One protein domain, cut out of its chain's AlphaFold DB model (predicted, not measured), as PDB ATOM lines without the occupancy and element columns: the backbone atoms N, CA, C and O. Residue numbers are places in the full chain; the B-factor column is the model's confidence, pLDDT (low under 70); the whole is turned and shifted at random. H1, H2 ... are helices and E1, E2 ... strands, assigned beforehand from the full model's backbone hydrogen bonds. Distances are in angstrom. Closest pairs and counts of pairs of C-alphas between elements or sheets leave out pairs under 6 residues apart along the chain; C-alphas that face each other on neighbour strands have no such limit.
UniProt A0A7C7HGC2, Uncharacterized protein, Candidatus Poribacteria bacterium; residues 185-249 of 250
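What this domain is: This is residues 185 to 249 of the 250 residues of an uncharacterized protein of Candidatus Poribacteria bacterium (UniProt A0A7C7HGC2). Two long helices, H1 and H2, meet at their ends and make an open corner, like an L, and a small head made of a strand hairpin and loops sits at the other end of H1. The free arm of the L is H2, of which residues 237 to 247 stand free. The printed part has 65 residues, with two named strands and then two named helices in the order E1, E2, H1, H2; the sheet is E1 - E2, antiparallel, and the class is mostly helix. The whole is extended, with a radius of gyration of the C-alphas of 18.8 A, and flat, with spans of 54 by 28 by 14 A.

Where its parts are: The sheet is made of E1, residues 185 to 187, and E2, residues 194 to 197. E1 begins with C-alpha 185 at (-23.252, -21.375, -13.955). H1, residues 207 to 228, is the longest helix by residues and measures 31.7 A from first to last C-alpha; it begins with C-alpha 207 at (-7.069, -21.989, -8.975). H2, residues 230 to 247, measures 25.8 A and ends with C-alpha 247 at (22.176, -2.123, -20.797).

How they stand to each other: E1 and E2 are a hairpin of antiparallel neighbours, with 133 degrees between their directions. C-alphas 187 and 194 face each other at 4.4 A. N 186 and O 195 are within hydrogen-bond range at 3.0 A, and N 195 and O 186 at 2.9 A. E1 is apart from H1, and both strands are apart from H2. H1 and H2 touch only at the corner by their link, and only just, with 3 pairs of C-alphas within 8 A. H1 touches H2 with residues 226 to 227 alone, and H2 touches H1 with residues 232 to 233 alone; the closest C-alphas of the two helices, those of Leu 226 and Leu 233, are 5.5 A apart. The lines of the two helices are only just about perpendicular, at 72 degrees, and their centres are 21.5 A apart. In H1 and H2 every O i to N i+4 pair is within hydrogen-bond range.

The domain as a whole: The two C-alphas farthest apart, those of Ser 198 and Lys 249, are 57.0 A from each other. The printed part has no cut. The link from H1 to H2 is tight, with 1 residue, and the links from E1 to E2, with 6 residues, and from E2 to H1, with 9 residues, are short. Residues 217 to 222 of H1 stand free, as do residues 227 to 232, of which 230 to 232 belong to H2. The mean pLDDT of the printed part is 72.7; 23 residues are under 70, among them residues 185 to 187, 191 to 200 and 247 to 249.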
ATOM      1  N   TRP A 185     -24.214 -21.711 -12.918       60.50
ATOM      2  CA  TRP A 185     -23.252 -21.375 -13.955       60.50
ATOM      3  C   TRP A 185     -22.837 -19.915 -13.797       60.50
ATOM      4  O   TRP A 185     -23.672 -19.048 -13.523       60.50
ATOM      5  N   ARG A 186     -21.536 -19.646 -13.887       59.84
ATOM      6  CA  ARG A 186     -20.974 -18.303 -13.716       59.84
ATOM      7  C   ARG A 186     -19.885 -18.033 -14.725       59.84
ATOM      8  O   ARG A 186     -19.182 -18.947 -15.140       59.84
ATOM      9  N   LYS A 187     -19.713 -16.758 -15.050       63.66
ATOM     10  CA  LYS A 187     -18.581 -16.267 -15.827       63.66
ATOM     11  C   LYS A 187     -17.377 -16.056 -14.906       63.66
ATOM     12  O   LYS A 187     -17.523 -15.507 -13.813       63.66
ATOM     13  N   CYS A 188     -16.202 -16.523 -15.312       72.38
ATOM     14  CA  CYS A 188     -14.956 -16.301 -14.586       72.38
ATOM     15  C   CYS A 188     -14.531 -14.831 -14.693       72.38
ATOM     16  O   CYS A 188     -14.366 -14.333 -15.800       72.38
ATOM     17  N   GLU A 189     -14.261 -14.166 -13.568       82.44
ATOM     18  CA  GLU A 189     -13.854 -12.746 -13.555       82.44
ATOM     19  C   GLU A 189     -12.470 -12.480 -14.197       82.44
ATOM     20  O   GLU A 189     -12.133 -11.332 -14.457       82.44
ATOM     21  N   GLU A 190     -11.645 -13.511 -14.428       78.19
ATOM     22  CA  GLU A 190     -10.280 -13.353 -14.974       78.19
ATOM     23  C   GLU A 190     -10.170 -13.678 -16.469       78.19
ATOM     24  O   GLU A 190      -9.359 -13.077 -17.167       78.19
ATOM     25  N   CYS A 191     -10.924 -14.670 -16.948       67.44
ATOM     26  CA  CYS A 191     -10.789 -15.194 -18.312       67.44
ATOM     27  C   CYS A 191     -12.115 -15.314 -19.056       67.44
ATOM     28  O   CYS A 191     -12.159 -15.949 -20.105       67.44
ATOM     29  N   ASP A 192     -13.199 -14.796 -18.477       56.72
ATOM     30  CA  ASP A 192     -14.535 -14.782 -19.068       56.72
ATOM     31  C   ASP A 192     -15.150 -16.160 -19.386       56.72
ATOM     32  O   ASP A 192     -16.285 -16.238 -19.853       56.72
ATOM     33  N   ARG A 193     -14.467 -17.265 -19.057       51.09
ATOM     34  CA  ARG A 193     -14.978 -18.628 -19.254       51.09
ATOM     35  C   ARG A 193     -16.159 -18.923 -18.334       51.09
ATOM     36  O   ARG A 193     -16.079 -18.695 -17.123       51.09
ATOM     37  N   LEU A 194     -17.222 -19.488 -18.901       48.69
ATOM     38  CA  LEU A 194     -18.345 -20.049 -18.155       48.69
ATOM     39  C   LEU A 194     -17.911 -21.325 -17.424       48.69
ATOM     40  O   LEU A 194     -17.196 -22.157 -17.979       48.69
ATOM     41  N   PHE A 195     -18.322 -21.480 -16.168       58.38
ATOM     42  CA  PHE A 195     -18.018 -22.668 -15.375       58.38
ATOM     43  C   PHE A 195     -19.143 -23.006 -14.393       58.38
ATOM     44  O   PHE A 195     -19.878 -22.132 -13.924       58.38
ATOM     45  N   GLU A 196     -19.252 -24.292 -14.067       60.31
ATOM     46  CA  GLU A 196     -20.188 -24.813 -13.074       60.31
ATOM     47  C   GLU A 196     -19.635 -24.558 -11.665       60.31
ATOM     48  O   GLU A 196     -18.495 -24.917 -11.355       60.31
ATOM     49  N   CYS A 197     -20.428 -23.935 -10.788       65.94
ATOM     50  CA  CYS A 197     -20.029 -23.729  -9.400       65.94
ATOM     51  C   CYS A 197     -21.044 -24.331  -8.421       65.94
ATOM     52  O   CYS A 197     -22.247 -24.075  -8.484       65.94
ATOM     53  N   SER A 198     -20.525 -25.113  -7.474       63.19
ATOM     54  CA  SER A 198     -21.289 -25.653  -6.345       63.19
ATOM     55  C   SER A 198     -21.398 -24.662  -5.181       63.19
ATOM     56  O   SER A 198     -22.296 -24.767  -4.353       63.19
ATOM     57  N   ARG A 199     -20.494 -23.673  -5.104       67.62
ATOM     58  CA  ARG A 199     -20.434 -22.678  -4.021       67.62
ATOM     59  C   ARG A 199     -20.842 -21.301  -4.524       67.62
ATOM     60  O   ARG A 199     -20.175 -20.747  -5.393       67.62
ATOM     61  N   ALA A 200     -21.827 -20.684  -3.873       67.94
ATOM     62  CA  ALA A 200     -22.369 -19.371  -4.240       67.94
ATOM     63  C   ALA A 200     -21.350 -18.210  -4.266       67.94
ATOM     64  O   ALA A 200     -21.652 -17.156  -4.815       67.94
ATOM     65  N   ASN A 201     -20.145 -18.376  -3.718       75.62
ATOM     66  CA  ASN A 201     -19.122 -17.325  -3.683       75.62
ATOM     67  C   ASN A 201     -17.947 -17.581  -4.634       75.62
ATOM     68  O   ASN A 201     -17.005 -16.790  -4.657       75.62
ATOM     69  N   ASN A 202     -17.973 -18.664  -5.420       79.94
ATOM     70  CA  ASN A 202     -16.903 -18.902  -6.379       79.94
ATOM     71  C   ASN A 202     -17.035 -17.944  -7.577       79.94
ATOM     72  O   ASN A 202     -18.123 -17.769  -8.132       79.94
ATOM     73  N   ARG A 203     -15.918 -17.305  -7.938       81.81
ATOM     74  CA  ARG A 203     -15.804 -16.273  -8.987       81.81
ATOM     75  C   ARG A 203     -14.843 -16.669 -10.110       81.81
ATOM     76  O   ARG A 203     -14.745 -15.970 -11.111       81.81
ATOM     77  N   TYR A 204     -14.129 -17.784  -9.942       80.12
ATOM     78  CA  TYR A 204     -13.090 -18.216 -10.869       80.12
ATOM     79  C   TYR A 204     -13.282 -19.681 -11.252       80.12
ATOM     80  O   TYR A 204     -13.545 -20.523 -10.391       80.12
ATOM     81  N   CYS A 205     -13.073 -19.985 -12.534       71.56
ATOM     82  CA  CYS A 205     -13.196 -21.338 -13.079       71.56
ATOM     83  C   CYS A 205     -12.123 -22.311 -12.564       71.56
ATOM     84  O   CYS A 205     -12.283 -23.522 -12.663       71.56
ATOM     85  N   GLY A 206     -11.040 -21.801 -11.971       79.06
ATOM     86  CA  GLY A 206      -9.985 -22.626 -11.395       79.06
ATOM     87  C   GLY A 206      -8.978 -21.832 -10.569       79.06
ATOM     88  O   GLY A 206      -8.949 -20.596 -10.588       79.06
ATOM     89  N   LYS A 207      -8.111 -22.561  -9.851       81.50
ATOM     90  CA  LYS A 207      -7.069 -21.989  -8.975       81.50
ATOM     91  C   LYS A 207      -6.117 -21.055  -9.732       81.50
ATOM     92  O   LYS A 207      -5.700 -20.038  -9.187       81.50
ATOM     93  N   THR A 208      -5.825 -21.363 -10.992       79.19
ATOM     94  CA  THR A 208      -4.942 -20.559 -11.847       79.19
ATOM     95  C   THR A 208      -5.515 -19.169 -12.115       79.19
ATOM     96  O   THR A 208      -4.817 -18.175 -11.932       79.19
ATOM     97  N   CYS A 209      -6.796 -19.083 -12.484       73.25
ATOM     98  CA  CYS A 209      -7.474 -17.806 -12.722       73.25
ATOM     99  C   CYS A 209      -7.593 -16.978 -11.437       73.25
ATOM    100  O   CYS A 209      -7.345 -15.775 -11.449       73.25
ATOM    101  N   LYS A 210      -7.864 -17.639 -10.305       85.94
ATOM    102  CA  LYS A 210      -7.860 -16.989  -8.991       85.94
ATOM    103  C   LYS A 210      -6.498 -16.350  -8.678       85.94
ATOM    104  O   LYS A 210      -6.441 -15.167  -8.359       85.94
ATOM    105  N   ARG A 211      -5.405 -17.103  -8.848       85.62
ATOM    106  CA  ARG A 211      -4.035 -16.628  -8.581       85.62
ATOM    107  C   ARG A 211      -3.616 -15.485  -9.513       85.62
ATOM    108  O   ARG A 211      -2.957 -14.550  -9.068       85.62
ATOM    109  N   LYS A 212      -4.000 -15.529 -10.796       79.25
ATOM    110  CA  LYS A 212      -3.736 -14.431 -11.744       79.25
ATOM    111  C   LYS A 212      -4.435 -13.133 -11.325       79.25
ATOM    112  O   LYS A 212      -3.780 -12.092 -11.275       79.25
ATOM    113  N   SER A 213      -5.710 -13.210 -10.947       86.31
ATOM    114  CA  SER A 213      -6.465 -12.053 -10.448       86.31
ATOM    115  C   SER A 213      -5.860 -11.486  -9.155       86.31
ATOM    116  O   SER A 213      -5.659 -10.275  -9.039       86.31
ATOM    117  N   GLU A 214      -5.478 -12.344  -8.202       87.81
ATOM    118  CA  GLU A 214      -4.805 -11.935  -6.958       87.81
ATOM    119  C   GLU A 214      -3.475 -11.217  -7.229       87.81
ATOM    120  O   GLU A 214      -3.244 -10.125  -6.705       87.81
ATOM    121  N   ASN A 215      -2.641 -11.765  -8.117       82.69
ATOM    122  CA  ASN A 215      -1.381 -11.140  -8.522       82.69
ATOM    123  C   ASN A 215      -1.602  -9.778  -9.190       82.69
ATOM    124  O   ASN A 215      -0.884  -8.821  -8.898       82.69
ATOM    125  N   ARG A 216      -2.612  -9.661 -10.059       82.94
ATOM    126  CA  ARG A 216      -2.955  -8.398 -10.724       82.94
ATOM    127  C   ARG A 216      -3.394  -7.342  -9.710       82.94
ATOM    128  O   ARG A 216      -2.940  -6.198  -9.777       82.94
ATOM    129  N   ARG A 217      -4.235  -7.717  -8.738       84.75
ATOM    130  CA  ARG A 217      -4.662  -6.828  -7.642       84.75
ATOM    131  C   ARG A 217      -3.475  -6.374  -6.798       84.75
ATOM    132  O   ARG A 217      -3.366  -5.184  -6.514       84.75
ATOM    133  N   TYR A 218      -2.568  -7.289  -6.460       80.12
ATOM    134  CA  TYR A 218      -1.345  -6.978  -5.721       80.12
ATOM    135  C   TYR A 218      -0.451  -5.983  -6.472       80.12
ATOM    136  O   TYR A 218      -0.088  -4.947  -5.920       80.12
ATOM    137  N   GLN A 219      -0.172  -6.233  -7.754       77.94
ATOM    138  CA  GLN A 219       0.623  -5.325  -8.589       77.94
ATOM    139  C   GLN A 219      -0.042  -3.954  -8.749       77.94
ATOM    140  O   GLN A 219       0.626  -2.925  -8.708       77.94
ATOM    141  N   THR A 220      -1.368  -3.922  -8.889       80.25
ATOM    142  CA  THR A 220      -2.128  -2.668  -8.994       80.25
ATOM    143  C   THR A 220      -2.049  -1.869  -7.694       80.25
ATOM    144  O   THR A 220      -1.890  -0.650  -7.738       80.25
ATOM    145  N   LYS A 221      -2.117  -2.544  -6.539       80.25
ATOM    146  CA  LYS A 221      -1.980  -1.916  -5.221       80.25
ATOM    147  C   LYS A 221      -0.572  -1.361  -5.007       80.25
ATOM    148  O   LYS A 221      -0.451  -0.180  -4.714       80.25
ATOM    149  N   GLN A 222       0.469  -2.153  -5.277       73.25
ATOM    150  CA  GLN A 222       1.854  -1.672  -5.233       73.25
ATOM    151  C   GLN A 222       2.079  -0.473  -6.159       73.25
ATOM    152  O   GLN A 222       2.753   0.482  -5.792       73.25
ATOM    153  N   ARG A 223       1.503  -0.494  -7.366       70.12
ATOM    154  CA  ARG A 223       1.620   0.620  -8.311       70.12
ATOM    155  C   ARG A 223       0.941   1.888  -7.794       70.12
ATOM    156  O   ARG A 223       1.482   2.963  -8.013       70.12
ATOM    157  N   LYS A 224      -0.209   1.772  -7.123       73.12
ATOM    158  CA  LYS A 224      -0.878   2.910  -6.471       73.12
ATOM    159  C   LYS A 224      -0.066   3.443  -5.290       73.12
ATOM    160  O   LYS A 224       0.194   4.633  -5.248       73.12
ATOM    161  N   GLU A 225       0.433   2.568  -4.420       73.19
ATOM    162  CA  GLU A 225       1.294   2.948  -3.287       73.19
ATOM    163  C   GLU A 225       2.589   3.643  -3.745       73.19
ATOM    164  O   GLU A 225       3.032   4.605  -3.129       73.19
ATOM    165  N   LEU A 226       3.173   3.201  -4.862       63.09
ATOM    166  CA  LEU A 226       4.316   3.872  -5.483       63.09
ATOM    167  C   LEU A 226       3.958   5.239  -6.077       63.09
ATOM    168  O   LEU A 226       4.820   6.106  -6.119       63.09
ATOM    169  N   LEU A 227       2.737   5.427  -6.583       63.41
ATOM    170  CA  LEU A 227       2.279   6.700  -7.150       63.41
ATOM    171  C   LEU A 227       1.946   7.734  -6.068       63.41
ATOM    172  O   LEU A 227       2.194   8.916  -6.297       63.41
ATOM    173  N   ASP A 228       1.449   7.290  -4.914       69.19
ATOM    174  CA  ASP A 228       1.138   8.153  -3.770       69.19
ATOM    175  C   ASP A 228       2.399   8.570  -2.981       69.19
ATOM    176  O   ASP A 228       2.401   9.603  -2.315       69.19
ATOM    177  N   ASP A 229       3.502   7.820  -3.097       71.75
ATOM    178  CA  ASP A 229       4.783   8.108  -2.438       71.75
ATOM    179  C   ASP A 229       5.823   8.653  -3.441       71.75
ATOM    180  O   ASP A 229       6.567   7.915  -4.100       71.75
ATOM    181  N   SER A 230       5.858   9.986  -3.580       68.69
ATOM    182  CA  SER A 230       6.648  10.669  -4.618       68.69
ATOM    183  C   SER A 230       8.160  10.416  -4.523       68.69
ATOM    184  O   SER A 230       8.847  10.419  -5.554       68.69
ATOM    185  N   GLU A 231       8.684  10.149  -3.320       73.94
ATOM    186  CA  GLU A 231      10.099   9.828  -3.115       73.94
ATOM    187  C   GLU A 231      10.423   8.413  -3.591       73.94
ATOM    188  O   GLU A 231      11.388   8.216  -4.339       73.94
ATOM    189  N   LYS A 232       9.573   7.429  -3.267       68.00
ATOM    190  CA  LYS A 232       9.737   6.061  -3.780       68.00
ATOM    191  C   LYS A 232       9.611   6.007  -5.301       68.00
ATOM    192  O   LYS A 232      10.380   5.296  -5.952       68.00
ATOM    193  N   LEU A 233       8.708   6.790  -5.895       66.94
ATOM    194  CA  LEU A 233       8.572   6.872  -7.351       66.94
ATOM    195  C   LEU A 233       9.830   7.449  -8.022       66.94
ATOM    196  O   LEU A 233      10.240   6.963  -9.082       66.94
ATOM    197  N   LYS A 234      10.458   8.470  -7.420       74.19
ATOM    198  CA  LYS A 234      11.731   9.039  -7.901       74.19
ATOM    199  C   LYS A 234      12.864   8.015  -7.815       74.19
ATOM    200  O   LYS A 234      13.523   7.788  -8.829       74.19
ATOM    201  N   ALA A 235      13.009   7.324  -6.685       75.19
ATOM    202  CA  ALA A 235      14.037   6.298  -6.495       75.19
ATOM    203  C   ALA A 235      13.909   5.129  -7.495       75.19
ATOM    204  O   ALA A 235      14.898   4.677  -8.074       75.19
ATOM    205  N   VAL A 236      12.683   4.665  -7.771       73.38
ATOM    206  CA  VAL A 236      12.432   3.618  -8.780       73.38
ATOM    207  C   VAL A 236      12.765   4.109 -10.195       73.38
ATOM    208  O   VAL A 236      13.331   3.360 -10.995       73.38
ATOM    209  N   ARG A 237      12.445   5.368 -10.526       74.62
ATOM    210  CA  ARG A 237      12.780   5.967 -11.830       74.62
ATOM    211  C   ARG A 237      14.286   6.120 -12.026       74.62
ATOM    212  O   ARG A 237      14.755   5.888 -13.140       74.62
ATOM    213  N   GLU A 238      15.031   6.490 -10.988       79.50
ATOM    214  CA  GLU A 238      16.492   6.601 -11.052       79.50
ATOM    215  C   GLU A 238      17.162   5.242 -11.248       79.50
ATOM    216  O   GLU A 238      17.888   5.084 -12.229       79.50
ATOM    217  N   LYS A 239      16.803   4.228 -10.450       77.94
ATOM    218  CA  LYS A 239      17.307   2.855 -10.644       77.94
ATOM    219  C   LYS A 239      17.026   2.317 -12.045       77.94
ATOM    220  O   LYS A 239      17.866   1.658 -12.651       77.94
ATOM    221  N   ARG A 240      15.848   2.614 -12.605       72.38
ATOM    222  CA  ARG A 240      15.486   2.176 -13.962       72.38
ATOM    223  C   ARG A 240      16.288   2.904 -15.046       72.38
ATOM    224  O   ARG A 240      16.626   2.293 -16.055       72.38
ATOM    225  N   LYS A 241      16.601   4.192 -14.854       78.38
ATOM    226  CA  LYS A 241      17.495   4.947 -15.751       78.38
ATOM    227  C   LYS A 241      18.921   4.408 -15.695       78.38
ATOM    228  O   LYS A 241      19.563   4.335 -16.736       78.38
ATOM    229  N   GLU A 242      19.396   4.046 -14.511       79.19
ATOM    230  CA  GLU A 242      20.726   3.478 -14.296       79.19
ATOM    231  C   GLU A 242      20.865   2.107 -14.965       79.19
ATOM    232  O   GLU A 242      21.730   1.937 -15.820       79.19
ATOM    233  N   TYR A 243      19.906   1.204 -14.744       73.00
ATOM    234  CA  TYR A 243      19.843  -0.092 -15.427       73.00
ATOM    235  C   TYR A 243      19.817   0.038 -16.962       73.00
ATOM    236  O   TYR A 243      20.554  -0.639 -17.671       73.00
ATOM    237  N   MET A 244      19.010   0.958 -17.506       68.75
ATOM    238  CA  MET A 244      18.961   1.196 -18.958       68.75
ATOM    239  C   MET A 244      20.239   1.846 -19.508       68.75
ATOM    240  O   MET A 244      20.522   1.708 -20.697       68.75
ATOM    241  N   ARG A 245      21.002   2.577 -18.685       76.38
ATOM    242  CA  ARG A 245      22.320   3.106 -19.065       76.38
ATOM    243  C   ARG A 245      23.363   1.997 -19.113       76.38
ATOM    244  O   ARG A 245      24.176   2.019 -20.025       76.38
ATOM    245  N   GLU A 246      23.335   1.053 -18.177       73.50
ATOM    246  CA  GLU A 246      24.204  -0.128 -18.209       73.50
ATOM    247  C   GLU A 246      23.884  -1.022 -19.409       73.50
ATOM    248  O   GLU A 246      24.786  -1.373 -20.161       73.50
ATOM    249  N   TYR A 247      22.602  -1.289 -19.668       61.19
ATOM    250  CA  TYR A 247      22.176  -2.123 -20.797       61.19
ATOM    251  C   TYR A 247      22.534  -1.530 -22.169       61.19
ATOM    252  O   TYR A 247      22.734  -2.268 -23.120       61.19
ATOM    253  N   ARG A 248      22.617  -0.197 -22.290       65.06
ATOM    254  CA  ARG A 248      23.027   0.497 -23.530       65.06
ATOM    255  C   ARG A 248      24.543   0.618 -23.710       65.06
ATOM    256  O   ARG A 248      24.978   1.125 -24.740       65.06
ATOM    257  N   LYS A 249      25.328   0.274 -22.687       66.06
ATOM    258  CA  LYS A 249      26.798   0.236 -22.744       66.06
ATOM    259  C   LYS A 249      27.334  -1.157 -23.107       66.06
ATOM    260  O   LYS A 249      28.538  -1.280 -23.306       66.06
TER     261      LYS A 249